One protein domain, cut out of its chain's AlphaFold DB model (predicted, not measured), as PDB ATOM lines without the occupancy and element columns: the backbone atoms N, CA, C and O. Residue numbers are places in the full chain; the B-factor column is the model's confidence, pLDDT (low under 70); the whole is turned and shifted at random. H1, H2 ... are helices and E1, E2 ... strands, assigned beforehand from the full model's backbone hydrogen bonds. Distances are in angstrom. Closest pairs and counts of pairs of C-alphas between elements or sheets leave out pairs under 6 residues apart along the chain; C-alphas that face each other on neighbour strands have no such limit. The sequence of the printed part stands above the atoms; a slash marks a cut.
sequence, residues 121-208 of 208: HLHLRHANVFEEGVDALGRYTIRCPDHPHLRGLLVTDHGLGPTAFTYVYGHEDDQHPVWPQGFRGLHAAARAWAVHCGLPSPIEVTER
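Overview. This is residues 121 to 208 of the 208 residues of an uncharacterized protein of Streptomyces sp. MP131-18 (UniProt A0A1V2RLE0). One strongly curled sheet of five strands wraps partly round a single helix, H2, like a piece of a barrel; its other face has no named helix on it. The tiny helix H1 lies off the sheet, beyond the end of E1, and the turn between E3 and E4 reaches out from the body. The printed part has 88 residues with two named helices and five named strands, in the order E1 H1 E2 E3 E4 H2 E5. The sheet runs E4 E3 E2 E1 E5 and is mixed, and the class is mixed, helices and strands. The whole is compact, with a radius of gyration of the C-alphas of 12.4 A and spans of 36 by 29 by 23 A.

Along the chain. The longest strand, E3, covers residues 147 to 158, 30.5 A from first to last C-alpha, and bends by 59 degrees at residue 150. E2 is residues 139 to 144, 16.7 A, and E4 is residues 164 to 169, 16.3 A. E1, residues 121 to 126, is 16.3 A long and begins with C-alpha 121 at (136.037, 137.715, 147.683). E5, residues 203 to 207, is 13.3 A long and ends with C-alpha 207 at (145.073, 131.881, 148.341). H2, residues 186 to 196, is 15.2 A long and begins with C-alpha 186 at (146.548, 134.434, 157.580). H1 is residues 129 to 132, 5.1 A.

Arrangement. E2, E3 and E4 form a meander, each strand the antiparallel neighbour of the one before, and both E2 and E3 and E3 and E4 are hairpins. Between E3 and E2, N 154 and O 140 are 2.8 A apart, within hydrogen-bond range; between E4 and E3, N 167 and O 155 are 2.8 A apart. E1 is antiparallel to E2, with N 125 and O 141 2.9 A apart. On the other side of E1, the edge strand E5 is parallel to it at 26 degrees, with N 122 and O 204 2.8 A apart. E4 is the other edge strand. The strongly twisted sheet curls round H2, and the two make two layers, a helix on one face of a sheet. The closest C-alphas of E4 and H2 are those of Thr 166 and Leu 186, 5.9 A apart; those of H2 and E5 are His 187 and Val 205, 6.4 A. H1 is not on the sheet and is apart from H2. In H2 every O i to N i+4 pair is within hydrogen-bond range; H1 is too short for such a pair, and its one O i to N i+3 pair is not within range.

Size, cuts and confidence. The C-alphas of Asp 146 and Leu 160 are the two farthest apart, at 38.1 A. The printed part has no cut and ends at residue 208, the chain's last. The link from E4 to H2, residues 170 to 185, is long. The mean pLDDT of the printed part is 85.5, and residues 159 to 162 are under 70.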
ATOM      1  N   HIS A 121     134.863 138.521 147.989       89.31
ATOM      2  CA  HIS A 121     136.037 137.715 147.683       89.31
ATOM      3  C   HIS A 121     137.332 138.495 147.924       89.31
ATOM      4  O   HIS A 121     137.561 139.578 147.380       89.31
ATOM      5  N   LEU A 122     138.222 137.906 148.716       92.38
ATOM      6  CA  LEU A 122     139.583 138.369 148.935       92.38
ATOM      7  C   LEU A 122     140.558 137.393 148.299       92.38
ATOM      8  O   LEU A 122     140.428 136.173 148.419       92.38
ATOM      9  N   HIS A 123     141.555 137.951 147.629       94.06
ATOM     10  CA  HIS A 123     142.614 137.193 146.995       94.06
ATOM     11  C   HIS A 123     143.921 137.530 147.687       94.06
ATOM     12  O   HIS A 123     144.355 138.685 147.683       94.06
ATOM     13  N   LEU A 124     144.540 136.502 148.243       94.94
ATOM     14  CA  LEU A 124     145.888 136.540 148.768       94.94
ATOM     15  C   LEU A 124     146.832 136.034 147.688       94.94
ATOM     16  O   LEU A 124     146.599 134.973 147.111       94.94
ATOM     17  N   ARG A 125     147.885 136.801 147.423       93.94
ATOM     18  CA  ARG A 125     149.006 136.380 146.585       93.94
ATOM     19  C   ARG A 125     150.250 136.355 147.451       93.94
ATOM     20  O   ARG A 125     150.645 137.406 147.958       93.94
ATOM     21  N   HIS A 126     150.859 135.185 147.599       91.94
ATOM     22  CA  HIS A 126     152.158 135.087 148.257       91.94
ATOM     23  C   HIS A 126     153.231 135.761 147.393       91.94
ATOM     24  O   HIS A 126     153.258 135.583 146.170       91.94
ATOM     25  N   ALA A 127     154.092 136.560 148.014       87.25
ATOM     26  CA  ALA A 127     155.210 137.181 147.324       87.25
ATOM     27  C   ALA A 127     156.235 136.112 146.905       87.25
ATOM     28  O   ALA A 127     156.450 135.112 147.598       87.25
ATOM     29  N   ASN A 128     156.848 136.282 145.735       86.88
ATOM     30  CA  ASN A 128     157.743 135.267 145.195       86.88
ATOM     31  C   ASN A 128     159.172 135.486 145.693       86.88
ATOM     32  O   ASN A 128     159.911 136.283 145.131       86.88
ATOM     33  N   VAL A 129     159.599 134.723 146.700       87.56
ATOM     34  CA  VAL A 129     160.950 134.817 147.286       87.56
ATOM     35  C   VAL A 129     162.078 134.638 146.258       87.56
ATOM     36  O   VAL A 129     163.142 135.234 146.409       87.56
ATOM     37  N   PHE A 130     161.868 133.851 145.197       85.50
ATOM     38  CA  PHE A 130     162.896 133.627 144.173       85.50
ATOM     39  C   PHE A 130     163.088 134.823 143.234       85.50
ATOM     40  O   PHE A 130     164.168 134.980 142.668       85.50
ATOM     41  N   GLU A 131     162.063 135.657 143.071       88.62
ATOM     42  CA  GLU A 131     162.098 136.855 142.223       88.62
ATOM     43  C   GLU A 131     162.315 138.132 143.048       88.62
ATOM     44  O   GLU A 131     163.049 139.024 142.633       88.62
ATOM     45  N   GLU A 132     161.693 138.206 144.224       85.31
ATOM     46  CA  GLU A 132     161.597 139.393 145.080       85.31
ATOM     47  C   GLU A 132     162.605 139.364 146.253       85.31
ATOM     48  O   GLU A 132     162.796 140.369 146.934       85.31
ATOM     49  N   GLY A 133     163.295 138.238 146.469       88.75
ATOM     50  CA  GLY A 133     164.312 138.066 147.510       88.75
ATOM     51  C   GLY A 133     163.765 137.568 148.853       88.75
ATOM     52  O   GLY A 133     162.568 137.361 149.035       88.75
ATOM     53  N   VAL A 134     164.662 137.354 149.824       86.00
ATOM     54  CA  VAL A 134     164.311 136.775 151.140       86.00
ATOM     55  C   VAL A 134     163.351 137.650 151.948       86.00
ATOM     56  O   VAL A 134     162.543 137.121 152.704       86.00
ATOM     57  N   ASP A 135     163.373 138.965 151.735       84.19
ATOM     58  CA  ASP A 135     162.473 139.912 152.402       84.19
ATOM     59  C   ASP A 135     161.004 139.717 151.991       84.19
ATOM     60  O   ASP A 135     160.102 140.206 152.669       84.19
ATOM     61  N   ALA A 136     160.747 138.993 150.896       86.38
ATOM     62  CA  ALA A 136     159.412 138.601 150.459       86.38
ATOM     63  C   ALA A 136     158.836 137.423 151.262       86.38
ATOM     64  O   ALA A 136     157.642 137.131 151.160       86.38
ATOM     65  N   LEU A 137     159.656 136.738 152.065       87.69
ATOM     66  CA  LEU A 137     159.217 135.587 152.845       87.69
ATOM     67  C   LEU A 137     158.100 135.992 153.813       87.69
ATOM     68  O   LEU A 137     158.239 136.934 154.588       87.69
ATOM     69  N   GLY A 138     156.980 135.267 153.763       88.44
ATOM     70  CA  GLY A 138     155.835 135.527 154.636       88.44
ATOM     71  C   GLY A 138     155.036 136.778 154.264       88.44
ATOM     72  O   GLY A 138     154.117 137.137 154.999       88.44
ATOM     73  N   ARG A 139     155.335 137.444 153.140       93.06
ATOM     74  CA  ARG A 139     154.557 138.585 152.643       93.06
ATOM     75  C   ARG A 139     153.466 138.112 151.692       93.06
ATOM     76  O   ARG A 139     153.712 137.346 150.763       93.06
ATOM     77  N   TYR A 140     152.259 138.621 151.901       94.62
ATOM     78  CA  TYR A 140     151.106 138.370 151.052       94.62
ATOM     79  C   TYR A 140     150.467 139.698 150.665       94.62
ATOM     80  O   TYR A 140     150.014 140.447 151.532       94.62
ATOM     81  N   THR A 141     150.371 139.974 149.368       93.31
ATOM     82  CA  THR A 141     149.477 141.031 148.889       93.31
ATOM     83  C   THR A 141     148.043 140.547 149.063       93.31
ATOM     84  O   THR A 141     147.698 139.449 148.617       93.31
ATOM     85  N   ILE A 142     147.199 141.379 149.664       93.88
ATOM     86  CA  ILE A 142     145.757 141.162 149.741       93.88
ATOM     87  C   ILE A 142     145.037 142.156 148.834       93.88
ATOM     88  O   ILE A 142     145.359 143.342 148.804       93.88
ATOM     89  N   ARG A 143     144.055 141.668 148.074       91.19
ATOM     90  CA  ARG A 143     143.207 142.497 147.210       91.19
ATOM     91  C   ARG A 143     141.769 142.002 147.201       91.19
ATOM     92  O   ARG A 143     141.525 140.802 147.332       91.19
ATOM     93  N   CYS A 144     140.838 142.914 146.948       87.00
ATOM     94  CA  CYS A 144     139.449 142.589 146.648       87.00
ATOM     95  C   CYS A 144     139.179 142.879 145.157       87.00
ATOM     96  O   CYS A 144     139.308 144.033 144.750       87.00
ATOM     97  N   PRO A 145     138.862 141.882 144.308       84.00
ATOM     98  CA  PRO A 145     138.646 142.105 142.874       84.00
ATOM     99  C   PRO A 145     137.527 143.099 142.569       84.00
ATOM    100  O   PRO A 145     137.676 143.907 141.655       84.00
ATOM    101  N   ASP A 146     136.456 143.080 143.365       75.38
ATOM    102  CA  ASP A 146     135.319 143.998 143.227       75.38
ATOM    103  C   ASP A 146     135.695 145.443 143.584       75.38
ATOM    104  O   ASP A 146     135.017 146.398 143.199       75.38
ATOM    105  N   HIS A 147     136.825 145.616 144.275       75.56
ATOM    106  CA  HIS A 147     137.372 146.899 144.688       75.56
ATOM    107  C   HIS A 147     138.876 146.979 144.354       75.56
ATOM    108  O   HIS A 147     139.706 146.959 145.261       75.56
ATOM    109  N   PRO A 148     139.272 147.119 143.068       78.12
ATOM    110  CA  PRO A 148     140.676 147.017 142.631       78.12
ATOM    111  C   PRO A 148     141.649 148.036 143.245       78.12
ATOM    112  O   PRO A 148     142.871 147.863 143.152       78.12
ATOM    113  N   HIS A 149     141.101 149.112 143.813       73.75
ATOM    114  CA  HIS A 149     141.817 150.161 144.535       73.75
ATOM    115  C   HIS A 149     142.168 149.754 145.975       73.75
ATOM    116  O   HIS A 149     143.068 150.342 146.563       73.75
ATOM    117  N   LEU A 150     141.488 148.750 146.540       78.00
ATOM    118  CA  LEU A 150     141.807 148.191 147.848       78.00
ATOM    119  C   LEU A 150     142.902 147.141 147.696       78.00
ATOM    120  O   LEU A 150     142.676 146.027 147.209       78.00
ATOM    121  N   ARG A 151     144.101 147.526 148.124       87.31
ATOM    122  CA  ARG A 151     145.285 146.675 148.164       87.31
ATOM    123  C   ARG A 151     145.984 146.884 149.484       87.31
ATOM    124  O   ARG A 151     146.235 148.020 149.866       87.31
ATOM    125  N   GLY A 152     146.276 145.790 150.161       90.69
ATOM    126  CA  GLY A 152     146.987 145.800 151.424       90.69
ATOM    127  C   GLY A 152     148.080 144.756 151.440       90.69
ATOM    128  O   GLY A 152     148.287 144.007 150.479       90.69
ATOM    129  N   LEU A 153     148.741 144.672 152.582       93.31
ATOM    130  CA  LEU A 153     149.824 143.735 152.801       93.31
ATOM    131  C   LEU A 153     149.598 142.988 154.114       93.31
ATOM    132  O   LEU A 153     149.295 143.581 155.148       93.31
ATOM    133  N   LEU A 154     149.772 141.674 154.069       94.56
ATOM    134  CA  LEU A 154     149.856 140.829 155.247       94.56
ATOM    135  C   LEU A 154     151.289 140.327 155.375       94.56
ATOM    136  O   LEU A 154     151.859 139.831 154.405       94.56
ATOM    137  N   VAL A 155     151.873 140.460 156.561       92.88
ATOM    138  CA  VAL A 155     153.241 140.003 156.829       92.88
ATOM    139  C   VAL A 155     153.202 138.997 157.961       92.88
ATOM    140  O   VAL A 155     152.857 139.346 159.089       92.88
ATOM    141  N   THR A 156     153.526 137.747 157.660       91.12
ATOM    142  CA  THR A 156     153.690 136.687 158.647       91.12
ATOM    143  C   THR A 156     155.130 136.677 159.138       91.12
ATOM    144  O   THR A 156     156.040 136.367 158.376       91.12
ATOM    145  N   ASP A 157     155.319 136.993 160.416       85.69
ATOM    146  CA  ASP A 157     156.614 136.902 161.083       85.69
ATOM    147  C   ASP A 157     156.654 135.679 162.005       85.69
ATOM    148  O   ASP A 157     155.706 135.379 162.747       85.69
ATOM    149  N   HIS A 158     157.785 134.988 161.959       70.50
ATOM    150  CA  HIS A 158     158.152 133.932 162.879       70.50
ATOM    151  C   HIS A 158     159.193 134.527 163.824       70.50
ATOM    152  O   HIS A 158     160.386 134.537 163.529       70.50
ATOM    153  N   GLY A 159     158.739 135.031 164.975       65.19
ATOM    154  CA  GLY A 159     159.660 135.415 166.041       65.19
ATOM    155  C   GLY A 159     160.518 134.226 166.503       65.19
ATOM    156  O   GLY A 159     160.428 133.113 165.995       65.19
ATOM    157  N   LEU A 160     161.309 134.406 167.561       55.47
ATOM    158  CA  LEU A 160     162.199 133.352 168.089       55.47
ATOM    159  C   LEU A 160     161.473 132.137 168.722       55.47
ATOM    160  O   LEU A 160     162.119 131.273 169.311       55.47
ATOM    161  N   GLY A 161     160.140 132.071 168.650       63.22
ATOM    162  CA  GLY A 161     159.313 131.018 169.238       63.22
ATOM    163  C   GLY A 161     158.496 130.244 168.195       63.22
ATOM    164  O   GLY A 161     158.445 130.622 167.030       63.22
ATOM    165  N   PRO A 162     157.778 129.181 168.600       63.47
ATOM    166  CA  PRO A 162     157.038 128.306 167.680       63.47
ATOM    167  C   PRO A 162     155.761 128.941 167.100       63.47
ATOM    168  O   PRO A 162     154.973 128.257 166.453       63.47
ATOM    169  N   THR A 163     155.499 130.221 167.380       75.31
ATOM    170  CA  THR A 163     154.227 130.881 167.056       75.31
ATOM    171  C   THR A 163     154.459 131.939 165.988       75.31
ATOM    172  O   THR A 163     155.250 132.854 166.199       75.31
ATOM    173  N   ALA A 164     153.753 131.816 164.865       82.38
ATOM    174  CA  ALA A 164     153.745 132.815 163.807       82.38
ATOM    175  C   ALA A 164     152.611 133.821 164.037       82.38
ATOM    176  O   ALA A 164     151.496 133.427 164.402       82.38
ATOM    177  N   PHE A 165     152.877 135.100 163.785       89.56
ATOM    178  CA  PHE A 165     151.858 136.146 163.791       89.56
ATOM    179  C   PHE A 165     151.793 136.805 162.424       89.56
ATOM    180  O   PHE A 165     152.814 137.107 161.821       89.56
ATOM    181  N   THR A 166     150.577 137.026 161.936       91.94
ATOM    182  CA  THR A 166     150.329 137.775 160.707       91.94
ATOM    183  C   THR A 166     149.881 139.182 161.056       91.94
ATOM    184  O   THR A 166     148.850 139.371 161.703       91.94
ATOM    185  N   TYR A 167     150.663 140.163 160.635       91.62
ATOM    186  CA  TYR A 167     150.391 141.582 160.791       91.62
ATOM    187  C   TYR A 167     149.665 142.111 159.561       91.62
ATOM    188  O   TYR A 167     149.951 141.694 158.440       91.62
ATOM    189  N   VAL A 168     148.729 143.028 159.779       90.19
ATOM    190  CA  VAL A 168     147.907 143.615 158.719       90.19
ATOM    191  C   VAL A 168     148.333 145.052 158.489       90.19
ATOM    192  O   VAL A 168     148.319 145.850 159.425       90.19
ATOM    193  N   TYR A 169     148.626 145.382 157.243       89.62
ATOM    194  CA  TYR A 169     148.902 146.725 156.762       89.62
ATOM    195  C   TYR A 169     147.734 147.142 155.866       89.62
ATOM    196  O   TYR A 169     147.302 146.368 155.006       89.62
ATOM    197  N   GLY A 170     147.173 148.328 156.118       81.81
ATOM    198  CA  GLY A 170     145.976 148.801 155.423       81.81
ATOM    199  C   GLY A 170     146.241 148.953 153.929       81.81
ATOM    200  O   GLY A 170     145.455 148.468 153.114       81.81
ATOM    201  N   HIS A 171     147.399 149.528 153.603       84.94
ATOM    202  CA  HIS A 171     147.957 149.665 152.266       84.94
ATOM    203  C   HIS A 171     149.299 148.929 152.119       84.94
ATOM    204  O   HIS A 171     150.015 148.713 153.095       84.94
ATOM    205  N   GLU A 172     149.679 148.580 150.885       83.81
ATOM    206  CA  GLU A 172     150.968 147.922 150.583       83.81
ATOM    207  C   GLU A 172     152.196 148.771 150.962       83.81
ATOM    208  O   GLU A 172     153.263 148.227 151.242       83.81
ATOM    209  N   ASP A 173     152.017 150.093 151.016       84.25
ATOM    210  CA  ASP A 173     153.064 151.080 151.315       84.25
ATOM    211  C   ASP A 173     153.085 151.523 152.790       84.25
ATOM    212  O   ASP A 173     153.846 152.425 153.161       84.25
ATOM    213  N   ASP A 174     152.222 150.955 153.636       83.69
ATOM    214  CA  ASP A 174     152.173 151.335 155.044       83.69
ATOM    215  C   ASP A 174     153.434 150.862 155.779       83.69
ATOM    216  O   ASP A 174     153.898 149.733 155.627       83.69
ATOM    217  N   GLN A 175     153.973 151.729 156.636       85.75
ATOM    218  CA  GLN A 175     155.168 151.425 157.434       85.75
ATOM    219  C   GLN A 175     154.846 150.689 158.738       85.75
ATOM    220  O   GLN A 175     155.735 150.108 159.363       85.75
ATOM    221  N   HIS A 176     153.586 150.728 159.172       85.44
ATOM    222  CA  HIS A 176     153.152 150.178 160.450       85.44
ATOM    223  C   HIS A 176     151.858 149.385 160.290       85.44
ATOM    224  O   HIS A 176     150.980 149.799 159.530       85.44
ATOM    225  N   PRO A 177     151.711 148.272 161.026       88.56
ATOM    226  CA  PRO A 177     150.492 147.496 160.976       88.56
ATOM    227  C   PRO A 177     149.344 148.222 161.681       88.56
ATOM    228  O   PRO A 177     149.525 148.848 162.725       88.56
ATOM    229  N   VAL A 178     148.137 148.041 161.149       83.75
ATOM    230  CA  VAL A 178     146.874 148.511 161.741       83.75
ATOM    231  C   VAL A 178     146.643 147.864 163.112       83.75
ATOM    232  O   VAL A 178     146.162 148.510 164.040       83.75
ATOM    233  N   TRP A 179     147.030 146.591 163.251       85.50
ATOM    234  CA  TRP A 179     146.967 145.837 164.506       85.50
ATOM    235  C   TRP A 179     148.355 145.337 164.917       85.50
ATOM    236  O   TRP A 179     148.782 144.270 164.461       85.50
ATOM    237  N   PRO A 180     149.056 146.066 165.806       84.94
ATOM    238  CA  PRO A 180     150.394 145.701 166.275       84.94
ATOM    239  C   PRO A 180     150.477 144.352 167.000       84.94
ATOM    240  O   PRO A 180     151.552 143.777 167.102       84.94
ATOM    241  N   GLN A 181     149.359 143.833 167.508       85.81
ATOM    242  CA  GLN A 181     149.280 142.519 168.151       85.81
ATOM    243  C   GLN A 181     149.305 141.343 167.160       85.81
ATOM    244  O   GLN A 181     149.586 140.214 167.564       85.81
ATOM    245  N   GLY A 182     149.001 141.594 165.881       87.81
ATOM    246  CA  GLY A 182     148.894 140.569 164.846       87.81
ATOM    247  C   GLY A 182     147.781 139.537 165.082       87.81
ATOM    248  O   GLY A 182     147.012 139.588 166.044       87.81
ATOM    249  N   PHE A 183     147.697 138.573 164.172       91.69
ATOM    250  CA  PHE A 183     146.714 137.490 164.186       91.69
ATOM    251  C   PHE A 183     147.418 136.138 164.090       91.69
ATOM    252  O   PHE A 183     148.407 135.991 163.379       91.69
ATOM    253  N   ARG A 184     146.871 135.111 164.746       86.88
ATOM    254  CA  ARG A 184     147.432 133.745 164.739       86.88
ATOM    255  C   ARG A 184     147.130 132.946 163.457       86.88
ATOM    256  O   ARG A 184     147.242 131.727 163.458       86.88
ATOM    257  N   GLY A 185     146.719 133.611 162.376       88.31
ATOM    258  CA  GLY A 185     146.414 132.968 161.102       88.31
ATOM    259  C   GLY A 185     146.171 133.969 159.978       88.31
ATOM    260  O   GLY A 185     145.570 135.025 160.190       88.31
ATOM    261  N   LEU A 186     146.607 133.598 158.776       91.19
ATOM    262  CA  LEU A 186     146.548 134.434 157.580       91.19
ATOM    263  C   LEU A 186     145.109 134.818 157.201       91.19
ATOM    264  O   LEU A 186     144.821 135.985 156.961       91.19
ATOM    265  N   HIS A 187     144.168 133.867 157.236       93.19
ATOM    266  CA  HIS A 187     142.753 134.132 156.924       93.19
ATOM    267  C   HIS A 187     142.083 135.053 157.945       93.19
ATOM    268  O   HIS A 187     141.238 135.864 157.578       93.19
ATOM    269  N   ALA A 188     142.458 134.951 159.223       91.62
ATOM    270  CA  ALA A 188     141.946 135.847 160.257       91.62
ATOM    271  C   ALA A 188     142.463 137.280 160.044       91.62
ATOM    272  O   ALA A 188     141.675 138.221 160.110       91.62
ATOM    273  N   ALA A 189     143.750 137.431 159.706       93.06
ATOM    274  CA  ALA A 189     144.336 138.712 159.318       93.06
ATOM    275  C   ALA A 189     143.670 139.294 158.059       93.06
ATOM    276  O   ALA A 189     143.338 140.474 158.036       93.06
ATOM    277  N   ALA A 190     143.403 138.468 157.043       93.50
ATOM    278  CA  ALA A 190     142.720 138.884 155.818       93.50
ATOM    279  C   ALA A 190     141.283 139.367 156.077       93.50
ATOM    280  O   ALA A 190     140.865 140.397 155.553       93.50
ATOM    281  N   ARG A 191     140.530 138.658 156.928       90.44
ATOM    282  CA  ARG A 191     139.185 139.083 157.350       90.44
ATOM    283  C   ARG A 191     139.228 140.388 158.135       90.44
ATOM    284  O   ARG A 191     138.410 141.263 157.882       90.44
ATOM    285  N   ALA A 192     140.188 140.531 159.047       87.62
ATOM    286  CA  ALA A 192     140.377 141.776 159.776       87.62
ATOM    287  C   ALA A 192     140.699 142.927 158.815       87.62
ATOM    288  O   ALA A 192     140.033 143.953 158.875       87.62
ATOM    289  N   TRP A 193     141.631 142.737 157.874       88.88
ATOM    290  CA  TRP A 193     141.920 143.717 156.823       88.88
ATOM    291  C   TRP A 193     140.648 144.156 156.095       88.88
ATOM    292  O   TRP A 193     140.386 145.349 156.004       88.88
ATOM    293  N   ALA A 194     139.808 143.211 155.667       85.38
ATOM    294  CA  ALA A 194     138.549 143.526 155.001       85.38
ATOM    295  C   ALA A 194     137.575 144.333 155.871       85.38
ATOM    296  O   ALA A 194     137.004 145.302 155.380       85.38
ATOM    297  N   VAL A 195     137.442 144.006 157.160       79.75
ATOM    298  CA  VAL A 195     136.633 144.792 158.109       79.75
ATOM    299  C   VAL A 195     137.193 146.208 158.272       79.75
ATOM    300  O   VAL A 195     136.443 147.180 158.221       79.75
ATOM    301  N   HIS A 196     138.515 146.368 158.386       78.94
ATOM    302  CA  HIS A 196     139.143 147.698 158.389       78.94
ATOM    303  C   HIS A 196     138.921 148.449 157.073       78.94
ATOM    304  O   HIS A 196     138.743 149.668 157.059       78.94
ATOM    305  N   CYS A 197     138.838 147.714 155.967       75.88
ATOM    306  CA  CYS A 197     138.440 148.226 154.668       75.88
ATOM    307  C   CYS A 197     136.925 148.449 154.501       75.88
ATOM    308  O   CYS A 197     136.503 148.873 153.430       75.88
ATOM    309  N   GLY A 198     136.107 148.221 155.533       72.00
ATOM    310  CA  GLY A 198     134.653 148.403 155.470       72.00
ATOM    311  C   GLY A 198     133.957 147.454 154.489       72.00
ATOM    312  O   GLY A 198     132.868 147.762 153.999       72.00
ATOM    313  N   LEU A 199     134.595 146.327 154.163       78.69
ATOM    314  CA  LEU A 199     134.038 145.315 153.279       78.69
ATOM    315  C   LEU A 199     132.985 144.490 154.027       78.69
ATOM    316  O   LEU A 199     133.220 144.069 155.163       78.69
ATOM    317  N   PRO A 200     131.824 144.234 153.409       74.69
ATOM    318  CA  PRO A 200     130.728 143.563 154.083       74.69
ATOM    319  C   PRO A 200     131.009 142.065 154.253       74.69
ATOM    320  O   PRO A 200     131.658 141.418 153.425       74.69
ATOM    321  N   SER A 201     130.459 141.504 155.327       76.50
ATOM    322  CA  SER A 201     130.389 140.055 155.534       76.50
ATOM    323  C   SER A 201     129.209 139.433 154.766       76.50
ATOM    324  O   SER A 201     128.197 140.113 154.611       76.50
ATOM    325  N   PRO A 202     129.284 138.147 154.361       85.19
ATOM    326  CA  PRO A 202     130.386 137.212 154.607       85.19
ATOM    327  C   PRO A 202     131.610 137.480 153.719       85.19
ATOM    328  O   PRO A 202     131.495 137.969 152.605       85.19
ATOM    329  N   ILE A 203     132.798 137.150 154.226       86.75
ATOM    330  CA  ILE A 203     134.071 137.285 153.500       86.75
ATOM    331  C   ILE A 203     134.571 135.892 153.110       86.75
ATOM    332  O   ILE A 203     134.618 134.992 153.956       86.75
ATOM    333  N   GLU A 204     135.001 135.717 151.868       91.06
ATOM    334  CA  GLU A 204     135.681 134.510 151.402       91.06
ATOM    335  C   GLU A 204     137.128 134.841 151.046       91.06
ATOM    336  O   GLU A 204     137.399 135.792 150.323       91.06
ATOM    337  N   VAL A 205     138.073 134.066 151.578       93.75
ATOM    338  CA  VAL A 205     139.506 134.296 151.372       93.75
ATOM    339  C   VAL A 205     140.057 133.155 150.533       93.75
ATOM    340  O   VAL A 205     139.961 131.995 150.925       93.75
ATOM    341  N   THR A 206     140.648 133.495 149.393       93.94
ATOM    342  CA  THR A 206     141.318 132.542 148.506       93.94
ATOM    343  C   THR A 206     142.805 132.849 148.437       93.94
ATOM    344  O   THR A 206     143.208 134.005 148.310       93.94
ATOM    345  N   GLU A 207     143.623 131.807 148.521       90.25
ATOM    346  CA  GLU A 207     145.073 131.881 148.341       90.25
ATOM    347  C   GLU A 207     145.414 131.422 146.923       90.25
ATOM    348  O   GLU A 207     144.879 130.412 146.453       90.25
ATOM    349  N   ARG A 208     146.249 132.188 146.220       75.06
ATOM    350  CA  ARG A 208     146.721 131.875 144.868       75.06
ATOM    351  C   ARG A 208     148.223 132.061 144.743       75.06
ATOM    352  O   ARG A 208     148.756 133.011 145.363       75.06
TER     353      ARG A 208